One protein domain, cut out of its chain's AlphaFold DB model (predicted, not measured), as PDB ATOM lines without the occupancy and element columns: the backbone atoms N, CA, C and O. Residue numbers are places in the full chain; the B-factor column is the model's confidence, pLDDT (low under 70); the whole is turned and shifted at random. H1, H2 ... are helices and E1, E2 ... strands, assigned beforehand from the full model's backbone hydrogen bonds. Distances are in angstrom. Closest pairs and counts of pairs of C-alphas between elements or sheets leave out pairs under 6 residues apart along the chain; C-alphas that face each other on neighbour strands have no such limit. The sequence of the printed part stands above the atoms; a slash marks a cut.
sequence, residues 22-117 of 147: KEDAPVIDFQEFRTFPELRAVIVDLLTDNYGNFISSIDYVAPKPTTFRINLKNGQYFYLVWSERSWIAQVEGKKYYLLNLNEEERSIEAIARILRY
ATOM      1  N   LYS A  22      40.483  -1.549 104.643       59.91
ATOM      2  CA  LYS A  22      40.167  -0.878 103.382       59.91
ATOM      3  C   LYS A  22      41.511  -0.796 102.674       59.91
ATOM      4  O   LYS A  22      42.499  -0.422 103.303       59.91
ATOM      5  N   GLU A  23      41.582  -1.291 101.447       52.06
ATOM      6  CA  GLU A  23      42.732  -0.994 100.613       52.06
ATOM      7  C   GLU A  23      42.741   0.526 100.514       52.06
ATOM      8  O   GLU A  23      41.892   1.109  99.842       52.06
ATOM      9  N   ASP A  24      43.581   1.162 101.331       54.28
ATOM     10  CA  ASP A  24      43.776   2.596 101.285       54.28
ATOM     11  C   ASP A  24      44.209   2.854  99.847       54.28
ATOM     12  O   ASP A  24      45.249   2.341  99.411       54.28
ATOM     13  N   ALA A  25      43.361   3.540  99.074       53.94
ATOM     14  CA  ALA A  25      43.736   3.940  97.731       53.94
ATOM     15  C   ALA A  25      45.108   4.609  97.821       53.94
ATOM     16  O   ALA A  25      45.380   5.274  98.827       53.94
ATOM     17  N   PRO A  26      45.996   4.402  96.837       54.53
ATOM     18  CA  PRO A  26      47.336   4.957  96.897       54.53
ATOM     19  C   PRO A  26      47.217   6.464  97.131       54.53
ATOM     20  O   PRO A  26      46.790   7.208  96.249       54.53
ATOM     21  N   VAL A  27      47.537   6.896  98.352       57.81
ATOM     22  CA  VAL A  27      47.555   8.304  98.729       57.81
ATOM     23  C   VAL A  27      48.778   8.867  98.031       57.81
ATOM     24  O   VAL A  27      49.904   8.734  98.509       57.81
ATOM     25  N   ILE A  28      48.573   9.383  96.822       66.25
ATOM     26  CA  ILE A  28      49.629  10.052  96.077       66.25
ATOM     27  C   ILE A  28      49.866  11.381  96.788       66.25
ATOM     28  O   ILE A  28      49.109  12.337  96.626       66.25
ATOM     29  N   ASP A  29      50.901  11.416  97.624       69.38
ATOM     30  CA  ASP A  29      51.344  12.638  98.284       69.38
ATOM     31  C   ASP A  29      52.110  13.506  97.279       69.38
ATOM     32  O   ASP A  29      53.324  13.370  97.090       69.38
ATOM     33  N   PHE A  30      51.386  14.412  96.624       77.56
ATOM     34  CA  PHE A  30      51.975  15.467  95.806       77.56
ATOM     35  C   PHE A  30      52.772  16.440  96.693       77.56
ATOM     36  O   PHE A  30      52.369  16.746  97.820       77.56
ATOM     37  N   GLN A  31      53.922  16.933  96.218       78.56
ATOM     38  CA  GLN A  31      54.766  17.844  97.011       78.56
ATOM     39  C   GLN A  31      54.034  19.153  97.328       78.56
ATOM     40  O   GLN A  31      54.208  19.726  98.403       78.56
ATOM     41  N   GLU A  32      53.151  19.577  96.431       80.19
ATOM     42  CA  GLU A  32      52.291  20.750  96.542       80.19
ATOM     43  C   GLU A  32      51.411  20.687  97.794       80.19
ATOM     44  O   GLU A  32      51.192  21.714  98.433       80.19
ATOM     45  N   PHE A  33      50.987  19.492  98.225       80.75
ATOM     46  CA  PHE A  33      50.198  19.319  99.448       80.75
ATOM     47  C   PHE A  33      50.980  19.616 100.726       80.75
ATOM     48  O   PHE A  33      50.381  19.989 101.734       80.75
ATOM     49  N   ARG A  34      52.311  19.473 100.710       79.69
ATOM     50  CA  ARG A  34      53.151  19.836 101.864       79.69
ATOM     51  C   ARG A  34      53.259  21.345 102.018       79.69
ATOM     52  O   ARG A  34      53.330  21.841 103.137       79.69
ATOM     53  N   THR A  35      53.270  22.053 100.895       80.62
ATOM     54  CA  THR A  35      53.346  23.515 100.860       80.62
ATOM     55  C   THR A  35      51.973  24.148 101.099       80.62
ATOM     56  O   THR A  35      51.887  25.183 101.753       80.62
ATOM     57  N   PHE A  36      50.901  23.509 100.620       84.44
ATOM     58  CA  PHE A  36      49.524  23.996 100.694       84.44
ATOM     59  C   PHE A  36      48.586  22.900 101.233       84.44
ATOM     60  O   PHE A  36      47.945  22.194 100.450       84.44
ATOM     61  N   PRO A  37      48.459  22.742 102.564       85.62
ATOM     62  CA  PRO A  37      47.573  21.730 103.146       85.62
ATOM     63  C   PRO A  37      46.093  21.968 102.805       85.62
ATOM     64  O   PRO A  37      45.326  21.017 102.683       85.62
ATOM     65  N   GLU A  38      45.701  23.226 102.587       88.50
ATOM     66  CA  GLU A  38      44.343  23.616 102.181       88.50
ATOM     67  C   GLU A  38      43.978  23.119 100.775       88.50
ATOM     68  O   GLU A  38      42.818  22.811 100.518       88.50
ATOM     69  N   LEU A  39      44.965  22.974  99.881       90.06
ATOM     70  CA  LEU A  39      44.745  22.414  98.546       90.06
ATOM     71  C   LEU A  39      44.316  20.947  98.636       90.06
ATOM     72  O   LEU A  39      43.420  20.512  97.918       90.06
ATOM     73  N   ARG A  40      44.935  20.184  99.546       89.75
ATOM     74  CA  ARG A  40      44.597  18.772  99.757       89.75
ATOM     75  C   ARG A  40      43.156  18.606 100.227       89.75
ATOM     76  O   ARG A  40      42.488  17.695  99.754       89.75
ATOM     77  N   ALA A  41      42.696  19.465 101.138       91.06
ATOM     78  CA  ALA A  41      41.329  19.417 101.652       91.06
ATOM     79  C   ALA A  41      40.309  19.576 100.516       91.06
ATOM     80  O   ALA A  41      39.496  18.688 100.302       91.06
ATOM     81  N   VAL A  42      40.462  20.615  99.691       93.19
ATOM     82  CA  VAL A  42      39.542  20.862  98.572       93.19
ATOM     83  C   VAL A  42      39.596  19.780  97.497       93.19
ATOM     84  O   VAL A  42      38.574  19.440  96.910       93.19
ATOM     85  N   ILE A  43      40.763  19.188  97.243       92.50
ATOM     86  CA  ILE A  43      40.852  18.036  96.336       92.50
ATOM     87  C   ILE A  43      40.070  16.837  96.884       92.50
ATOM     88  O   ILE A  43      39.397  16.157  96.111       92.50
ATOM     89  N   VAL A  44      40.143  16.577  98.191       91.25
ATOM     90  CA  VAL A  44      39.359  15.512  98.830       91.25
ATOM     91  C   VAL A  44      37.864  15.822  98.759       91.25
ATOM     92  O   VAL A  44      37.093  14.918  98.449       91.25
ATOM     93  N   ASP A  45      37.459  17.077  98.955       92.44
ATOM     94  CA  ASP A  45      36.051  17.482  98.858       92.44
ATOM     95  C   ASP A  45      35.498  17.269  97.433       92.44
ATOM     96  O   ASP A  45      34.415  16.713  97.255       92.44
ATOM     97  N   LEU A  46      36.278  17.607  96.398       93.12
ATOM     98  CA  LEU A  46      35.850  17.492  94.996       93.12
ATOM     99  C   LEU A  46      35.949  16.074  94.410       93.12
ATOM    100  O   LEU A  46      35.116  15.681  93.593       93.12
ATOM    101  N   LEU A  47      37.001  15.320  94.749       91.00
ATOM    102  CA  LEU A  47      37.356  14.046  94.100       91.00
ATOM    103  C   LEU A  47      37.354  12.842  95.046       91.00
ATOM    104  O   LEU A  47      37.655  11.730  94.602       91.00
ATOM    105  N   THR A  48      36.976  13.028  96.314       90.00
ATOM    106  CA  THR A  48      37.031  12.039  97.407       90.00
ATOM    107  C   THR A  48      38.455  11.635  97.803       90.00
ATOM    108  O   THR A  48      39.433  11.983  97.144       90.00
ATOM    109  N   ASP A  49      38.585  10.819  98.854       86.62
ATOM    110  CA  ASP A  49      39.866  10.265  99.328       86.62
ATOM    111  C   ASP A  49      40.648   9.484  98.251       86.62
ATOM    112  O   ASP A  49      41.862   9.311  98.351       86.62
ATOM    113  N   ASN A  50      39.965   9.034  97.194       84.62
ATOM    114  CA  ASN A  50      40.540   8.249  96.105       84.62
ATOM    115  C   ASN A  50      41.077   9.108  94.941       84.62
ATOM    116  O   ASN A  50      41.301   8.579  93.847       84.62
ATOM    117  N   TYR A  51      41.308  10.409  95.151       87.31
ATOM    118  CA  TYR A  51      41.781  11.348  94.122       87.31
ATOM    119  C   TYR A  51      43.048  10.878  93.378       87.31
ATOM    120  O   TYR A  51      43.208  11.172  92.193       87.31
ATOM    121  N   GLY A  52      43.922  10.090  94.019       85.12
ATOM    122  CA  GLY A  52      45.141   9.539  93.404       85.12
ATOM    123  C   GLY A  52      44.883   8.615  92.204       85.12
ATOM    124  O   GLY A  52      45.752   8.404  91.352       85.12
ATOM    125  N   ASN A  53      43.667   8.086  92.070       86.75
ATOM    126  CA  ASN A  53      43.289   7.300  90.901       86.75
ATOM    127  C   ASN A  53      42.979   8.171  89.680       86.75
ATOM    128  O   ASN A  53      43.164   7.691  88.564       86.75
ATOM    129  N   PHE A  54      42.592   9.431  89.880       88.75
ATOM    130  CA  PHE A  54      42.112  10.328  88.827       88.75
ATOM    131  C   PHE A  54      43.118  11.416  88.456       88.75
ATOM    132  O   PHE A  54      43.183  11.803  87.294       88.75
ATOM    133  N   ILE A  55      43.922  11.884  89.412       91.06
ATOM    134  CA  ILE A  55      44.930  12.925  89.187       91.06
ATOM    135  C   ILE A  55      46.221  12.295  88.651       91.06
ATOM    136  O   ILE A  55      46.699  11.284  89.165       91.06
ATOM    137  N   SER A  56      46.776  12.904  87.606       90.44
ATOM    138  CA  SER A  56      48.089  12.594  87.038       90.44
ATOM    139  C   SER A  56      49.181  13.448  87.688       90.44
ATOM    140  O   SER A  56      50.133  12.919  88.258       90.44
ATOM    141  N   SER A  57      49.012  14.774  87.666       90.44
ATOM    142  CA  SER A  57      49.923  15.726  88.305       90.44
ATOM    143  C   SER A  57      49.201  17.010  88.707       90.44
ATOM    144  O   SER A  57      48.099  17.302  88.234       90.44
ATOM    145  N   ILE A  58      49.831  17.773  89.596       92.88
ATOM    146  CA  ILE A  58      49.374  19.090  90.037       92.88
ATOM    147  C   ILE A  58      50.476  20.082  89.690       92.88
ATOM    148  O   ILE A  58      51.579  19.975  90.217       92.88
ATOM    149  N   ASP A  59      50.175  21.051  88.830       92.81
ATOM    150  CA  ASP A  59      51.142  22.075  88.443       92.81
ATOM    151  C   ASP A  59      50.800  23.406  89.111       92.81
ATOM    152  O   ASP A  59      49.673  23.899  89.016       92.81
ATOM    153  N   TYR A  60      51.786  24.035  89.743       93.12
ATOM    154  CA  TYR A  60      51.664  25.404  90.229       93.12
ATOM    155  C   TYR A  60      51.917  26.393  89.086       93.12
ATOM    156  O   TYR A  60      53.061  26.616  88.689       93.12
ATOM    157  N   VAL A  61      50.847  26.965  88.526       93.00
ATOM    158  CA  VAL A  61      50.919  27.745  87.275       93.00
ATOM    159  C   VAL A  61      51.049  29.248  87.493       93.00
ATOM    160  O   VAL A  61      51.643  29.935  86.664       93.00
ATOM    161  N   ALA A  62      50.512  29.779  88.593       93.06
ATOM    162  CA  ALA A  62      50.594  31.205  88.881       93.06
ATOM    163  C   ALA A  62      50.676  31.476  90.387       93.06
ATOM    164  O   ALA A  62      49.936  30.860  91.157       93.06
ATOM    165  N   PRO A  63      51.518  32.432  90.825       89.88
ATOM    166  CA  PRO A  63      51.631  32.770  92.235       89.88
ATOM    167  C   PRO A  63      50.617  33.794  92.738       89.88
ATOM    168  O   PRO A  63      50.353  33.835  93.936       89.88
ATOM    169  N   LYS A  64      50.060  34.632  91.855       90.69
ATOM    170  CA  LYS A  64      49.043  35.637  92.194       90.69
ATOM    171  C   LYS A  64      48.063  35.835  91.024       90.69
ATOM    172  O   LYS A  64      48.497  36.358  89.999       90.69
ATOM    173  N   PRO A  65      46.771  35.479  91.179       90.75
ATOM    174  CA  PRO A  65      46.234  34.661  92.274       90.75
ATOM    175  C   PRO A  65      46.874  33.259  92.270       90.75
ATOM    176  O   PRO A  65      47.234  32.755  91.205       90.75
ATOM    177  N   THR A  66      47.061  32.649  93.447       93.50
ATOM    178  CA  THR A  66      47.663  31.307  93.564       93.50
ATOM    179  C   THR A  66      46.799  30.325  92.782       93.50
ATOM    180  O   THR A  66      45.649  30.098  93.141       93.50
ATOM    181  N   THR A  67      47.332  29.780  91.693       94.69
ATOM    182  CA  THR A  67      46.569  28.951  90.761       94.69
ATOM    183  C   THR A  67      47.286  27.634  90.536       94.69
ATOM    184  O   THR A  67      48.485  27.611  90.242       94.69
ATOM    185  N   PHE A  68      46.529  26.550  90.636       95.62
ATOM    186  CA  PHE A  68      46.973  25.193  90.357       95.62
ATOM    187  C   PHE A  68      46.228  24.648  89.149       95.62
ATOM    188  O   PHE A  68      45.018  24.835  89.023       95.62
ATOM    189  N   ARG A  69      46.947  23.956  88.271       95.50
ATOM    190  CA  ARG A  69      46.362  23.138  87.213       95.50
ATOM    191  C   ARG A  69      46.350  21.693  87.687       95.50
ATOM    192  O   ARG A  69      47.406  21.123  87.950       95.50
ATOM    193  N   ILE A  70      45.159  21.119  87.805       94.88
ATOM    194  CA  ILE A  70      44.972  19.720  88.177       94.88
ATOM    195  C   ILE A  70      44.854  18.923  86.887       94.88
ATOM    196  O   ILE A  70      43.830  18.992  86.206       94.88
ATOM    197  N   ASN A  71      45.911  18.192  86.540       93.50
ATOM    198  CA  ASN A  71      45.911  17.336  85.361       93.50
ATOM    199  C   ASN A  71      45.319  15.983  85.736       93.50
ATOM    200  O   ASN A  71      45.789  15.317  86.661       93.50
ATOM    201  N   LEU A  72      44.304  15.560  84.999       92.75
ATOM    202  CA  LEU A  72      43.656  14.273  85.169       92.75
ATOM    203  C   LEU A  72      44.349  13.219  84.298       92.75
ATOM    204  O   LEU A  72      44.934  13.523  83.258       92.75
ATOM    205  N   LYS A  73      44.281  11.949  84.701       90.50
ATOM    206  CA  LYS A  73      44.876  10.833  83.939       90.50
ATOM    207  C   LYS A  73      44.249  10.633  82.564       90.50
ATOM    208  O   LYS A  73      44.852  10.005  81.708       90.50
ATOM    209  N   ASN A  74      43.052  11.168  82.361       88.31
ATOM    210  CA  ASN A  74      42.287  11.050  81.129       88.31
ATOM    211  C   ASN A  74      42.601  12.167  80.106       88.31
ATOM    212  O   ASN A  74      41.829  12.371  79.169       88.31
ATOM    213  N   GLY A  75      43.690  12.919  80.319       88.62
ATOM    214  CA  GLY A  75      44.162  13.996  79.441       88.62
ATOM    215  C   GLY A  75      43.469  15.347  79.642       88.62
ATOM    216  O   GLY A  75      43.914  16.342  79.078       88.62
ATOM    217  N   GLN A  76      42.412  15.404  80.456       92.50
ATOM    218  CA  GLN A  76      41.705  16.643  80.782       92.50
ATOM    219  C   GLN A  76      42.342  17.353  81.978       92.50
ATOM    220  O   GLN A  76      43.144  16.784  82.723       92.50
ATOM    221  N   TYR A  77      41.969  18.611  82.194       94.62
ATOM    222  CA  TYR A  77      42.413  19.377  83.352       94.62
ATOM    223  C   TYR A  77      41.339  20.351  83.828       94.62
ATOM    224  O   TYR A  77      40.433  20.736  83.090       94.62
ATOM    225  N   PHE A  78      41.479  20.795  85.069       96.12
ATOM    226  CA  PHE A  78      40.744  21.934  85.606       96.12
ATOM    227  C   PHE A  78      41.676  22.785  86.464       96.12
ATOM    228  O   PHE A  78      42.740  22.326  86.890       96.12
ATOM    229  N   TYR A  79      41.302  24.040  86.697       96.62
ATOM    230  CA  TYR A  79      42.092  24.937  87.537       96.62
ATOM    231  C   TYR A  79      41.472  25.089  88.917       96.62
ATOM    232  O   TYR A  79      40.254  25.196  89.049       96.62
ATOM    233  N   LEU A  80      42.325  25.162  89.934       96.00
ATOM    234  CA  LEU A  80      41.968  25.617  91.270       96.00
ATOM    235  C   LEU A  80      42.684  26.931  91.541       96.00
ATOM    236  O   LEU A  80      43.911  26.986  91.615       96.00
ATOM    237  N   VAL A  81      41.902  27.994  91.682       95.44
ATOM    238  CA  VAL A  81      42.391  29.331  92.003       95.44
ATOM    239  C   VAL A  81      42.058  29.619  93.457       95.44
ATOM    240  O   VAL A  81      40.896  29.591  93.856       95.44
ATOM    241  N   TRP A  82      43.072  29.912  94.258       93.50
ATOM    242  CA  TRP A  82      42.890  30.384  95.623       93.50
ATOM    243  C   TRP A  82      42.446  31.849  95.614       93.50
ATOM    244  O   TRP A  82      43.088  32.702  94.990       93.50
ATOM    245  N   SER A  83      41.368  32.149  96.332       89.75
ATOM    246  CA  SER A  83      40.945  33.514  96.657       89.75
ATOM    247  C   SER A  83      41.220  33.816  98.136       89.75
ATOM    248  O   SER A  83      41.657  32.949  98.881       89.75
ATOM    249  N   GLU A  84      40.950  35.038  98.598       84.88
ATOM    250  CA  GLU A  84      41.224  35.449  99.987       84.88
ATOM    251  C   GLU A  84      40.503  34.610 101.058       84.88
ATOM    252  O   GLU A  84      40.914  34.626 102.216       84.88
ATOM    253  N   ARG A  85      39.405  33.928 100.697       85.94
ATOM    254  CA  ARG A  85      38.548  33.197 101.651       85.94
ATOM    255  C   ARG A  85      38.144  31.791 101.219       85.94
ATOM    256  O   ARG A  85      37.661  31.037 102.054       85.94
ATOM    257  N   SER A  86      38.245  31.466  99.933       91.44
ATOM    258  CA  SER A  86      37.805  30.175  99.394       91.44
ATOM    259  C   SER A  86      38.509  29.854  98.075       91.44
ATOM    260  O   SER A  86      39.238  30.677  97.518       91.44
ATOM    261  N   TRP A  87      38.272  28.664  97.552       95.06
ATOM    262  CA  TRP A  87      38.758  28.216  96.259       95.06
ATOM    263  C   TRP A  87      37.736  28.484  95.154       95.06
ATOM    264  O   TRP A  87      36.524  28.495  95.372       95.06
ATOM    265  N   ILE A  88      38.243  28.686  93.944       95.88
ATOM    266  CA  ILE A  88      37.453  28.772  92.722       95.88
ATOM    267  C   ILE A  88      37.912  27.636  91.815       95.88
ATOM    268  O   ILE A  88      39.077  27.605  91.409       95.88
ATOM    269  N   ALA A  89      37.008  26.719  91.491       96.88
ATOM    270  CA  ALA A  89      37.246  25.689  90.492       96.88
ATOM    271  C   ALA A  89      36.861  26.226  89.113       96.88
ATOM    272  O   ALA A  89      35.751  26.717  88.924       96.88
ATOM    273  N   GLN A  90      37.765  26.149  88.141       96.56
ATOM    274  CA  GLN A  90      37.469  26.480  86.752       96.56
ATOM    275  C   GLN A  90      37.522  25.214  85.901       96.56
ATOM    276  O   GLN A  90      38.600  24.669  85.664       96.56
ATOM    277  N   VAL A  91      36.355  24.772  85.436       95.44
ATOM    278  CA  VAL A  91      36.157  23.542  84.658       95.44
ATOM    279  C   VAL A  91      35.560  23.935  83.310       95.44
ATOM    280  O   VAL A  91      34.569  24.661  83.280       95.44
ATOM    281  N   GLU A  92      36.180  23.522  82.198       90.69
ATOM    282  CA  GLU A  92      35.729  23.875  80.832       90.69
ATOM    283  C   GLU A  92      35.483  25.393  80.649       90.69
ATOM    284  O   GLU A  92      34.520  25.829  80.025       90.69
ATOM    285  N   GLY A  93      36.319  26.234  81.275       90.38
ATOM    286  CA  GLY A  93      36.194  27.697  81.219       90.38
ATOM    287  C   GLY A  93      35.187  28.317  82.200       90.38
ATOM    288  O   GLY A  93      35.284  29.512  82.483       90.38
ATOM    289  N   LYS A  94      34.283  27.529  82.791       95.25
ATOM    290  CA  LYS A  94      33.282  27.996  83.763       95.25
ATOM    291  C   LYS A  94      33.861  28.018  85.171       95.25
ATOM    292  O   LYS A  94      34.536  27.076  85.572       95.25
ATOM    293  N   LYS A  95      33.601  29.094  85.917       95.44
ATOM    294  CA  LYS A  95      34.076  29.281  87.296       95.44
ATOM    295  C   LYS A  95      32.997  28.879  88.296       95.44
ATOM    296  O   LYS A  95      31.852  29.294  88.152       95.44
ATOM    297  N   TYR A  96      33.405  28.135  89.312       96.19
ATOM    298  CA  TYR A  96      32.586  27.671  90.421       96.19
ATOM    299  C   TYR A  96      33.249  28.101  91.728       96.19
ATOM    300  O   TYR A  96      34.383  27.714  92.018       96.19
ATOM    301  N   TYR A  97      32.569  28.935  92.500       94.94
ATOM    302  CA  TYR A  97      33.026  29.433  93.787       94.94
ATOM    303  C   TYR A  97      32.678  28.417  94.875       94.94
ATOM    304  O   TYR A  97      31.529  28.315  95.301       94.94
ATOM    305  N   LEU A  98      33.687  27.716  95.393       93.62
ATOM    306  CA  LEU A  98      33.516  26.633  96.373       93.62
ATOM    307  C   LEU A  98      33.127  27.132  97.778       93.62
ATOM    308  O   LEU A  98      33.094  26.376  98.735       93.62
ATOM    309  N   LEU A  99      32.847  28.430  97.927       92.81
ATOM    310  CA  LEU A  99      32.202  28.971  99.124       92.81
ATOM    311  C   LEU A  99      30.704  28.622  99.163       92.81
ATOM    312  O   LEU A  99      30.120  28.535 100.241       92.81
ATOM    313  N   ASN A 100      30.083  28.461  97.991       91.25
ATOM    314  CA  ASN A 100      28.658  28.197  97.854       91.25
ATOM    315  C   ASN A 100      28.433  26.705  97.588       91.25
ATOM    316  O   ASN A 100      28.856  26.205  96.549       91.25
ATOM    317  N   LEU A 101      27.679  26.023  98.458       92.12
ATOM    318  CA  LEU A 101      27.396  24.586  98.321       92.12
ATOM    319  C   LEU A 101      26.781  24.226  96.954       92.12
ATOM    320  O   LEU A 101      27.204  23.279  96.305       92.12
ATOM    321  N   ASN A 102      25.832  25.032  96.464       95.00
ATOM    322  CA  ASN A 102      25.213  24.804  95.153       95.00
ATOM    323  C   ASN A 102      26.227  24.883  93.998       95.00
ATOM    324  O   ASN A 102      26.058  24.228  92.972       95.00
ATOM    325  N   GLU A 103      27.244  25.739  94.115       93.94
ATOM    326  CA  GLU A 103      28.287  25.850  93.093       93.94
ATOM    327  C   GLU A 103      29.316  24.735  93.218       93.94
ATOM    328  O   GLU A 103      29.792  24.241  92.199       93.94
ATOM    329  N   GLU A 104      29.616  24.310  94.442       93.81
ATOM    330  CA  GLU A 104      30.448  23.147  94.722       93.81
ATOM    331  C   GLU A 104      29.850  21.880  94.096       93.81
ATOM    332  O   GLU A 104      30.523  21.229  93.299       93.81
ATOM    333  N   GLU A 105      28.569  21.585  94.328       95.31
ATOM    334  CA  GLU A 105      27.881  20.439  93.713       95.31
ATOM    335  C   GLU A 105      27.929  20.500  92.179       95.31
ATOM    336  O   GLU A 105      28.271  19.519  91.515       95.31
ATOM    337  N   ARG A 106      27.688  21.680  91.594       95.25
ATOM    338  CA  ARG A 106      27.804  21.882  90.139       95.25
ATOM    339  C   ARG A 106      29.233  21.698  89.630       95.25
ATOM    340  O   ARG A 106      29.421  21.235  88.505       95.25
ATOM    341  N   SER A 107      30.234  22.067  90.426       95.69
ATOM    342  CA  SER A 107      31.640  21.851  90.089       95.69
ATOM    343  C   SER A 107      31.976  20.361  90.088       95.69
ATOM    344  O   SER A 107      32.620  19.891  89.154       95.69
ATOM    345  N   ILE A 108      31.454  19.598  91.054       95.50
ATOM    346  CA  ILE A 108      31.600  18.140  91.125       95.50
ATOM    347  C   ILE A 108      30.944  17.491  89.903       95.50
ATOM    348  O   ILE A 108      31.549  16.632  89.263       95.50
ATOM    349  N   GLU A 109      29.744  17.928  89.518       95.12
ATOM    350  CA  GLU A 109      29.076  17.444  88.306       95.12
ATOM    351  C   GLU A 109      29.874  17.755  87.032       95.12
ATOM    352  O   GLU A 109      29.983  16.902  86.147       95.12
ATOM    353  N   ALA A 110      30.459  18.952  86.933       93.88
ATOM    354  CA  ALA A 110      31.301  19.339  85.805       93.88
ATOM    355  C   ALA A 110      32.595  18.509  85.753       93.88
ATOM    356  O   ALA A 110      32.966  18.011  84.691       93.88
ATOM    357  N   ILE A 111      33.242  18.283  86.898       93.88
ATOM    358  CA  ILE A 111      34.424  17.420  87.015       93.88
ATOM    359  C   ILE A 111      34.069  15.974  86.633       93.88
ATOM    360  O   ILE A 111      34.779  15.327  85.864       93.88
ATOM    361  N   ALA A 112      32.928  15.465  87.099       93.25
ATOM    362  CA  ALA A 112      32.435  14.147  86.721       93.25
ATOM    363  C   ALA A 112      32.158  14.053  85.213       93.25
ATOM    364  O   ALA A 112      32.389  13.002  84.615       93.25
ATOM    365  N   ARG A 113      31.694  15.138  84.582       92.12
ATOM    366  CA  ARG A 113      31.494  15.215  83.130       92.12
ATOM    367  C   ARG A 113      32.816  15.053  82.383       92.12
ATOM    368  O   ARG A 113      32.930  14.123  81.588       92.12
ATOM    369  N   ILE A 114      33.823  15.873  82.684       91.56
ATOM    370  CA  ILE A 114      35.132  15.787  82.009       91.56
ATOM    371  C   ILE A 114      35.837  14.451  82.270       91.56
ATOM    372  O   ILE A 114      36.581  13.975  81.420       91.56
ATOM    373  N   LEU A 115      35.585  13.809  83.417       89.31
ATOM    374  CA  LEU A 115      36.106  12.476  83.725       89.31
ATOM    375  C   LEU A 115      35.444  11.370  82.889       89.31
ATOM    376  O   LEU A 115      36.100  10.379  82.575       89.31
ATOM    377  N   ARG A 116      34.165  11.527  82.520       86.75
ATOM    378  CA  ARG A 116      33.423  10.565  81.680       86.75
ATOM    379  C   ARG A 116      33.823  10.649  80.211       86.75
ATOM    380  O   ARG A 116      33.957   9.615  79.564       86.75
ATOM    381  N   TYR A 117      33.991  11.861  79.689       73.19
ATOM    382  CA  TYR A 117      34.312  12.103  78.283       73.19
ATOM    383  C   TYR A 117      35.825  12.235  78.095       73.19
ATOM    384  O   TYR A 117      36.342  13.307  77.801       73.19
TER     385      TYR A 117
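Overview. This is residues 22 to 117 of the 147 residues of an uncharacterized protein of Bacteroidetes bacterium (UniProt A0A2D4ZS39). One strongly twisted sheet of five strands makes a wall, with helices H2 and H3 packed over one face and the other face bare; H3 slants over the E4 and E5 part, and H2 meets H3 steeply near its own last residues, with Leu 46 close to Ile 108. The short H1 makes a corner with H2, and a tail of residues 22 to 30 leads into H1. The printed part has 96 residues, with three named helices and five named strands in the order H1 H2 E1 E2 E3 E4 E5 H3, of mixed class. The sheet order is E1 - E2 - E3 - E4 - E5, all antiparallel. The whole is compact and rounded, with a radius of gyration of the C-alphas of 12.6 A and spans of 35 by 30 by 24 A.

Along the chain. Start at Lys 22 and go to C-alpha 31 at (54.766, 17.844, 97.011), where H1, residues 31 to 35, begins; it is 7.0 A long. H2, residues 37 to 47, runs 15.7 A. Next come E1, residues 55 to 63, 21.2 A; E2, residues 66 to 72, 19.4 A; E3, residues 77 to 82, 16.5 A; E4, residues 87 to 91, 12.8 A; and E5, residues 94 to 97, 10.1 A. H3, residues 101 to 116, runs 22.6 A to C-alpha 116 at (33.423, 10.565, 81.680).

Arrangement. E1 to E5 form a meander, each strand the antiparallel neighbour and hairpin partner of the one before. Look for N 59 and O 69 at 2.9 A between E1 and E2, N 68 and O 80 at 2.8 A between E2 and E3, N 81 and O 88 at 2.9 A between E3 and E4, and N 96 and O 89 at 2.8 A between E4 and E5. H2 and H3 lie on the same face, giving two layers, helices on one face of a sheet. H3, at a height of 8.8 A, is over E4, E5 and, only just, with 3 C-alphas, E3; it runs slantwise to the strands, at 36 degrees to E4 on the local plane. Its closest C-alphas to E5 are Glu 103 and Tyr 96, 5.4 A. H2, at a height of 8.2 A, is over none of the strands, but only just, with 2 C-alphas falling on E3 and 2 on E4. H3 touches H2 with residues 104 to 108 alone; the closest C-alphas, Leu 46 and Ile 108, are 5.8 A apart. They run the same way at a steep tilt of 68 degrees, only just short of about perpendicular. H1 and H2 only just touch, only at the corner, with 3 pairs of C-alphas within 8 A, the closest being Phe 33 and Arg 40 at 5.6 A. H1 only grazes the sheet, with residues 31 to 33, and is apart from H3. Every O i to N i+4 pair is within hydrogen-bond range in H2 and H3; H1 has 0 of 1, with 2 of 2 O i to N i+3 pairs.

Size, cuts and confidence. The C-alphas farthest apart, Lys 22 and Lys 64, are 39.2 A apart. The printed part has no cut and no long link; the link from H2 to E1, 7 residues, is short, and the others are tight. The mean pLDDT of the printed part is 88.3, and residues 22 to 29 are under 70.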